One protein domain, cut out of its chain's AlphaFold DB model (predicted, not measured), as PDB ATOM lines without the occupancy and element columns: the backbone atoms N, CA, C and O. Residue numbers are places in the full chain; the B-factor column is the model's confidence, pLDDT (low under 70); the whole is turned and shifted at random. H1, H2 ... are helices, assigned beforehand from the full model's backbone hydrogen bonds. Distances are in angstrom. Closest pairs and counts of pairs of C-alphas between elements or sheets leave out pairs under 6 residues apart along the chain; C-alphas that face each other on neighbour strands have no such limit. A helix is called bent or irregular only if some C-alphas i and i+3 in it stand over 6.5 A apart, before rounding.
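Overview. This is residues 278 to 332 of the 332 residues of the protein "Amidohydro-rel domain-containing protein" of Alphaproteobacteria bacterium (UniProt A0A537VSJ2). The long bent helix H1, in arms H1a and H1b, and the shorter H2 follow one another end to end along a wide, open bow, with an unnamed tail, residues 321 to 332, at the far end. The printed part has 55 residues, with two named helices in the order H1, H2 and no named strand; the class is all helix, with helices holding 40 of the 40 residues in named elements. The whole is extended, with a radius of gyration of the C-alphas of 19.6 A and spans of 51 by 30 by 17 A.

Along the chain. H1, residues 279 to 305, was assigned as one helix by its hydrogen bonds but is bent: C-alphas 288 and 291 are 7.0 A apart. Arm H1b, residues 291 to 305, is 21.2 A long; H1a, residues 279 to 288, is 14.3 A long and begins at C-alpha 279 (-8.009, -28.248, -39.526). H2, residues 308 to 320, is 18.0 A long and ends at C-alpha 320 (-39.683, 7.091, -41.995).

Arrangement. H1a and H1b stand at a steep tilt of 55 degrees. H1b and H2 meet only through their tight link of 2 residues. H1a and H2 are apart. In H1a, H1b and H2 every O i to N i+4 pair is within hydrogen-bond range.

Size, cuts and confidence. The C-alphas farthest apart, of Asp 278 and Glu 322, are 51.9 A apart. Residues 278 to 318 and 320 to 327 stand free. The printed part has no cut; pLDDT is under 70 at residues 329 to 332.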
ATOM      1  N   ASP A 278      -9.272 -32.581 -40.821       95.62
ATOM      2  CA  ASP A 278      -7.988 -31.910 -40.672       95.62
ATOM      3  C   ASP A 278      -8.202 -30.387 -40.721       95.62
ATOM      4  O   ASP A 278      -8.737 -29.846 -41.690       95.62
ATOM      5  N   GLU A 279      -7.848 -29.700 -39.635       94.56
ATOM      6  CA  GLU A 279      -8.009 -28.248 -39.526       94.56
ATOM      7  C   GLU A 279      -7.099 -27.504 -40.506       94.56
ATOM      8  O   GLU A 279      -7.533 -26.513 -41.095       94.56
ATOM      9  N   ASP A 280      -5.883 -28.006 -40.732       96.69
ATOM     10  CA  ASP A 280      -4.921 -27.375 -41.634       96.69
ATOM     11  C   ASP A 280      -5.407 -27.482 -43.088       96.69
ATOM     12  O   ASP A 280      -5.366 -26.498 -43.824       96.69
ATOM     13  N   GLU A 281      -6.004 -28.619 -43.471       97.25
ATOM     14  CA  GLU A 281      -6.626 -28.789 -44.793       97.25
ATOM     15  C   GLU A 281      -7.785 -27.800 -45.019       97.25
ATOM     16  O   GLU A 281      -7.935 -27.254 -46.116       97.25
ATOM     17  N   ILE A 282      -8.595 -27.516 -43.988       95.81
ATOM     18  CA  ILE A 282      -9.649 -26.494 -44.083       95.81
ATOM     19  C   ILE A 282      -9.034 -25.109 -44.301       95.81
ATOM     20  O   ILE A 282      -9.514 -24.364 -45.160       95.81
ATOM     21  N   TYR A 283      -8.010 -24.738 -43.527       96.00
ATOM     22  CA  TYR A 283      -7.374 -23.426 -43.660       96.00
ATOM     23  C   TYR A 283      -6.745 -23.246 -45.043       96.00
ATOM     24  O   TYR A 283      -6.970 -22.216 -45.684       96.00
ATOM     25  N   ASP A 284      -6.060 -24.272 -45.547       97.94
ATOM     26  CA  ASP A 284      -5.492 -24.279 -46.894       97.94
ATOM     27  C   ASP A 284      -6.583 -24.149 -47.969       97.94
ATOM     28  O   ASP A 284      -6.447 -23.361 -48.909       97.94
ATOM     29  N   ALA A 285      -7.707 -24.861 -47.819       97.12
ATOM     30  CA  ALA A 285      -8.840 -24.757 -48.737       97.12
ATOM     31  C   ALA A 285      -9.469 -23.353 -48.733       97.12
ATOM     32  O   ALA A 285      -9.840 -22.842 -49.795       97.12
ATOM     33  N   VAL A 286      -9.565 -22.705 -47.565       95.94
ATOM     34  CA  VAL A 286     -10.034 -21.317 -47.452       95.94
ATOM     35  C   VAL A 286      -9.076 -20.373 -48.178       95.94
ATOM     36  O   VAL A 286      -9.516 -19.615 -49.043       95.94
ATOM     37  N   GLU A 287      -7.773 -20.443 -47.898       97.62
ATOM     38  CA  GLU A 287      -6.775 -19.596 -48.563       97.62
ATOM     39  C   GLU A 287      -6.765 -19.800 -50.085       97.62
ATOM     40  O   GLU A 287      -6.692 -18.828 -50.843       97.62
ATOM     41  N   ALA A 288      -6.947 -21.038 -50.554       98.00
ATOM     42  CA  ALA A 288      -7.019 -21.353 -51.977       98.00
ATOM     43  C   ALA A 288      -8.208 -20.680 -52.692       98.00
ATOM     44  O   ALA A 288      -8.076 -20.281 -53.853       98.00
ATOM     45  N   VAL A 289      -9.359 -20.502 -52.025       97.25
ATOM     46  CA  VAL A 289     -10.532 -19.832 -52.623       97.25
ATOM     47  C   VAL A 289     -10.494 -18.306 -52.494       97.25
ATOM     48  O   VAL A 289     -11.164 -17.609 -53.267       97.25
ATOM     49  N   MET A 290      -9.692 -17.755 -51.573       97.50
ATOM     50  CA  MET A 290      -9.658 -16.314 -51.293       97.50
ATOM     51  C   MET A 290      -9.351 -15.426 -52.509       97.50
ATOM     52  O   MET A 290      -9.989 -14.374 -52.623       97.50
ATOM     53  N   PRO A 291      -8.442 -15.770 -53.444       97.88
ATOM     54  CA  PRO A 291      -8.224 -14.958 -54.641       97.88
ATOM     55  C   PRO A 291      -9.487 -14.809 -55.503       97.88
ATOM     56  O   PRO A 291      -9.803 -13.702 -55.949       97.88
ATOM     57  N   GLY A 292     -10.236 -15.902 -55.694       97.19
ATOM     58  CA  GLY A 292     -11.507 -15.899 -56.422       97.19
ATOM     59  C   GLY A 292     -12.566 -15.086 -55.687       97.19
ATOM     60  O   GLY A 292     -13.140 -14.162 -56.261       97.19
ATOM     61  N   PHE A 293     -12.726 -15.342 -54.386       94.94
ATOM     62  CA  PHE A 293     -13.642 -14.588 -53.535       94.94
ATOM     63  C   PHE A 293     -13.364 -13.079 -53.573       94.94
ATOM     64  O   PHE A 293     -14.286 -12.293 -53.763       94.94
ATOM     65  N   ARG A 294     -12.101 -12.649 -53.435       96.94
ATOM     66  CA  ARG A 294     -11.726 -11.222 -53.444       96.94
ATOM     67  C   ARG A 294     -12.070 -10.551 -54.772       96.94
ATOM     68  O   ARG A 294     -12.556  -9.421 -54.765       96.94
ATOM     69  N   ARG A 295     -11.851 -11.235 -55.900       96.56
ATOM     70  CA  ARG A 295     -12.232 -10.738 -57.231       96.56
ATOM     71  C   ARG A 295     -13.748 -10.584 -57.348       96.56
ATOM     72  O   ARG A 295     -14.222  -9.523 -57.755       96.56
ATOM     73  N   ASP A 296     -14.497 -11.611 -56.967       93.44
ATOM     74  CA  ASP A 296     -15.956 -11.624 -57.091       93.44
ATOM     75  C   ASP A 296     -16.590 -10.595 -56.136       93.44
ATOM     76  O   ASP A 296     -17.469  -9.822 -56.525       93.44
ATOM     77  N   PHE A 297     -16.063 -10.483 -54.912       93.06
ATOM     78  CA  PHE A 297     -16.451  -9.472 -53.933       93.06
ATOM     79  C   PHE A 297     -16.169  -8.046 -54.419       93.06
ATOM     80  O   PHE A 297     -17.009  -7.164 -54.228       93.06
ATOM     81  N   ALA A 298     -15.030  -7.796 -55.072       95.44
ATOM     82  CA  ALA A 298     -14.726  -6.487 -55.648       95.44
ATOM     83  C   ALA A 298     -15.737  -6.101 -56.742       95.44
ATOM     84  O   ALA A 298     -16.233  -4.973 -56.749       95.44
ATOM     85  N   ALA A 299     -16.111  -7.045 -57.613       91.94
ATOM     86  CA  ALA A 299     -17.121  -6.824 -58.648       91.94
ATOM     87  C   ALA A 299     -18.511  -6.536 -58.051       91.94
ATOM     88  O   ALA A 299     -19.192  -5.595 -58.471       91.94
ATOM     89  N   ILE A 300     -18.919  -7.303 -57.034       90.81
ATOM     90  CA  ILE A 300     -20.176  -7.074 -56.307       90.81
ATOM     91  C   ILE A 300     -20.153  -5.710 -55.617       90.81
ATOM     92  O   ILE A 300     -21.121  -4.960 -55.731       90.81
ATOM     93  N   SER A 301     -19.054  -5.366 -54.946       92.44
ATOM     94  CA  SER A 301     -18.896  -4.092 -54.243       92.44
ATOM     95  C   SER A 301     -19.039  -2.911 -55.196       92.44
ATOM     96  O   SER A 301     -19.754  -1.959 -54.894       92.44
ATOM     97  N   GLU A 302     -18.420  -2.978 -56.374       93.06
ATOM     98  CA  GLU A 302     -18.527  -1.914 -57.370       93.06
ATOM     99  C   GLU A 302     -19.946  -1.790 -57.936       93.06
ATOM    100  O   GLU A 302     -20.481  -0.687 -58.068       93.06
ATOM    101  N   ARG A 303     -20.620  -2.921 -58.181       90.81
ATOM    102  CA  ARG A 303     -22.040  -2.925 -58.552       90.81
ATOM    103  C   ARG A 303     -22.912  -2.283 -57.470       90.81
ATOM    104  O   ARG A 303     -23.763  -1.464 -57.797       90.81
ATOM    105  N   VAL A 304     -22.714  -2.639 -56.200       90.69
ATOM    106  CA  VAL A 304     -23.517  -2.125 -55.077       90.69
ATOM    107  C   VAL A 304     -23.285  -0.631 -54.862       90.69
ATOM    108  O   VAL A 304     -24.258   0.097 -54.680       90.69
ATOM    109  N   LYS A 305     -22.048  -0.130 -54.993       93.12
ATOM    110  CA  LYS A 305     -21.762   1.317 -54.934       93.12
ATOM    111  C   LYS A 305     -22.597   2.111 -55.935       93.12
ATOM    112  O   LYS A 305     -23.138   3.159 -55.590       93.12
ATOM    113  N   ARG A 306     -22.768   1.589 -57.155       92.06
ATOM    114  CA  ARG A 306     -23.621   2.205 -58.187       92.06
ATOM    115  C   ARG A 306     -25.107   2.202 -57.834       92.06
ATOM    116  O   ARG A 306     -25.853   2.943 -58.453       92.06
ATOM    117  N   LEU A 307     -25.547   1.378 -56.887       93.06
ATOM    118  CA  LEU A 307     -26.930   1.321 -56.407       93.06
ATOM    119  C   LEU A 307     -27.128   2.090 -55.090       93.06
ATOM    120  O   LEU A 307     -28.274   2.353 -54.716       93.06
ATOM    121  N   GLN A 308     -26.042   2.481 -54.412       93.75
ATOM    122  CA  GLN A 308     -26.059   2.998 -53.043       93.75
ATOM    123  C   GLN A 308     -27.022   4.178 -52.830       93.75
ATOM    124  O   GLN A 308     -27.852   4.070 -51.932       93.75
ATOM    125  N   PRO A 309     -27.049   5.238 -53.668       94.75
ATOM    126  CA  PRO A 309     -27.965   6.363 -53.442       94.75
ATOM    127  C   PRO A 309     -29.448   5.960 -53.422       94.75
ATOM    128  O   PRO A 309     -30.255   6.522 -52.681       94.75
ATOM    129  N   TRP A 310     -29.823   4.964 -54.228       94.06
ATOM    130  CA  TRP A 310     -31.193   4.462 -54.297       94.06
ATOM    131  C   TRP A 310     -31.507   3.499 -53.159       94.06
ATOM    132  O   TRP A 310     -32.631   3.520 -52.660       94.06
ATOM    133  N   LEU A 311     -30.532   2.692 -52.731       91.94
ATOM    134  CA  LEU A 311     -30.650   1.853 -51.539       91.94
ATOM    135  C   LEU A 311     -30.802   2.714 -50.279       91.94
ATOM    136  O   LEU A 311     -31.703   2.459 -49.483       91.94
ATOM    137  N   ASP A 312     -30.015   3.781 -50.148       93.25
ATOM    138  CA  ASP A 312     -30.098   4.729 -49.035       93.25
ATOM    139  C   ASP A 312     -31.451   5.429 -49.015       93.25
ATOM    140  O   ASP A 312     -32.133   5.445 -47.992       93.25
ATOM    141  N   ALA A 313     -31.907   5.941 -50.161       93.69
ATOM    142  CA  ALA A 313     -33.235   6.529 -50.258       93.69
ATOM    143  C   ALA A 313     -34.343   5.502 -49.944       93.69
ATOM    144  O   ALA A 313     -35.374   5.869 -49.376       93.69
ATOM    145  N   ALA A 314     -34.164   4.222 -50.303       90.75
ATOM    146  CA  ALA A 314     -35.136   3.161 -50.024       90.75
ATOM    147  C   ALA A 314     -35.207   2.905 -48.526       90.75
ATOM    148  O   ALA A 314     -36.296   2.866 -47.958       90.75
ATOM    149  N   HIS A 315     -34.038   2.811 -47.897       90.69
ATOM    150  CA  HIS A 315     -33.891   2.646 -46.466       90.69
ATOM    151  C   HIS A 315     -34.498   3.829 -45.706       90.69
ATOM    152  O   HIS A 315     -35.305   3.610 -44.812       90.69
ATOM    153  N   GLN A 316     -34.209   5.071 -46.113       91.50
ATOM    154  CA  GLN A 316     -34.766   6.278 -45.493       91.50
ATOM    155  C   GLN A 316     -36.295   6.324 -45.576       91.50
ATOM    156  O   GLN A 316     -36.972   6.598 -44.585       91.50
ATOM    157  N   ARG A 317     -36.872   5.988 -46.736       91.25
ATOM    158  CA  ARG A 317     -38.332   5.866 -46.866       91.25
ATOM    159  C   ARG A 317     -38.898   4.748 -46.006       91.25
ATOM    160  O   ARG A 317     -39.932   4.932 -45.374       91.25
ATOM    161  N   MET A 318     -38.219   3.607 -45.963       91.00
ATOM    162  CA  MET A 318     -38.630   2.481 -45.136       91.00
ATOM    163  C   MET A 318     -38.652   2.865 -43.657       91.00
ATOM    164  O   MET A 318     -39.639   2.564 -43.007       91.00
ATOM    165  N   VAL A 319     -37.621   3.516 -43.113       88.44
ATOM    166  CA  VAL A 319     -37.577   3.864 -41.678       88.44
ATOM    167  C   VAL A 319     -38.513   5.018 -41.307       88.44
ATOM    168  O   VAL A 319     -39.034   5.020 -40.201       88.44
ATOM    169  N   SER A 320     -38.769   5.957 -42.226       89.69
ATOM    170  CA  SER A 320     -39.683   7.091 -41.995       89.69
ATOM    171  C   SER A 320     -41.165   6.750 -42.163       89.69
ATOM    172  O   SER A 320     -42.020   7.511 -41.720       89.69
ATOM    173  N   THR A 321     -41.493   5.620 -42.795       91.31
ATOM    174  CA  THR A 321     -42.887   5.179 -42.934       91.31
ATOM    175  C   THR A 321     -43.351   4.531 -41.640       91.31
ATOM    176  O   THR A 321     -42.845   3.466 -41.300       91.31
ATOM    177  N   GLU A 322     -44.320   5.118 -40.947       88.94
ATOM    178  CA  GLU A 322     -44.845   4.617 -39.672       88.94
ATOM    179  C   GLU A 322     -45.342   3.157 -39.751       88.94
ATOM    180  O   GLU A 322     -45.868   2.708 -40.773       88.94
ATOM    181  N   LEU A 323     -45.128   2.402 -38.672       89.31
ATOM    182  CA  LEU A 323     -45.666   1.057 -38.447       89.31
ATOM    183  C   LEU A 323     -46.307   1.009 -37.058       89.31
ATOM    184  O   LEU A 323     -45.986   1.826 -36.202       89.31
ATOM    185  N   GLU A 324     -47.179   0.027 -36.834       87.25
ATOM    186  CA  GLU A 324     -47.982  -0.107 -35.607       87.25
ATOM    187  C   GLU A 324     -47.146  -0.244 -34.318       87.25
ATOM    188  O   GLU A 324     -47.641   0.014 -33.223       87.25
ATOM    189  N   PHE A 325     -45.898  -0.693 -34.435       88.31
ATOM    190  CA  PHE A 325     -44.947  -0.873 -33.340       88.31
ATOM    191  C   PHE A 325     -43.513  -0.789 -33.877       88.31
ATOM    192  O   PHE A 325     -43.289  -0.993 -35.070       88.31
ATOM    193  N   ASP A 326     -42.541  -0.525 -33.001       88.69
ATOM    194  CA  ASP A 326     -41.109  -0.554 -33.327       88.69
ATOM    195  C   ASP A 326     -40.418  -1.749 -32.645       88.69
ATOM    196  O   ASP A 326     -40.806  -2.201 -31.566       88.69
ATOM    197  N   ARG A 327     -39.402  -2.293 -33.318       89.62
ATOM    198  CA  ARG A 327     -38.558  -3.414 -32.878       89.62
ATOM    199  C   ARG A 327     -37.069  -3.088 -32.940       89.62
ATOM    200  O   ARG A 327     -36.261  -3.929 -32.560       89.62
ATOM    201  N   ILE A 328     -36.689  -1.921 -33.456       78.31
ATOM    202  CA  ILE A 328     -35.285  -1.521 -33.604       78.31
ATOM    203  C   ILE A 328     -34.927  -0.482 -32.548       78.31
ATOM    204  O   ILE A 328     -33.887  -0.611 -31.903       78.31
ATOM    205  N   TYR A 329     -35.779   0.525 -32.364       66.31
ATOM    206  CA  TYR A 329     -35.516   1.634 -31.461       66.31
ATOM    207  C   TYR A 329     -36.617   1.731 -30.407       66.31
ATOM    208  O   TYR A 329     -37.792   1.502 -30.678       66.31
ATOM    209  N   ILE A 330     -36.225   2.080 -29.184       55.62
ATOM    210  CA  ILE A 330     -37.158   2.681 -28.234       55.62
ATOM    211  C   ILE A 330     -37.155   4.167 -28.608       55.62
ATOM    212  O   ILE A 330     -36.079   4.771 -28.545       55.62
ATOM    213  N   PRO A 331     -38.274   4.748 -29.075       46.97
ATOM    214  CA  PRO A 331     -38.299   6.168 -29.391       46.97
ATOM    215  C   PRO A 331     -37.950   6.971 -28.132       46.97
ATOM    216  O   PRO A 331     -38.536   6.745 -27.072       46.97
ATOM    217  N   PHE A 332     -36.958   7.854 -28.261       35.75
ATOM    218  CA  PHE A 332     -36.652   8.910 -27.293       35.75
ATOM    219  C   PHE A 332     -37.470  10.158 -27.616       35.75
ATOM    220  O   PHE A 332     -37.622  10.453 -28.826       35.75
TER     221      PHE A 332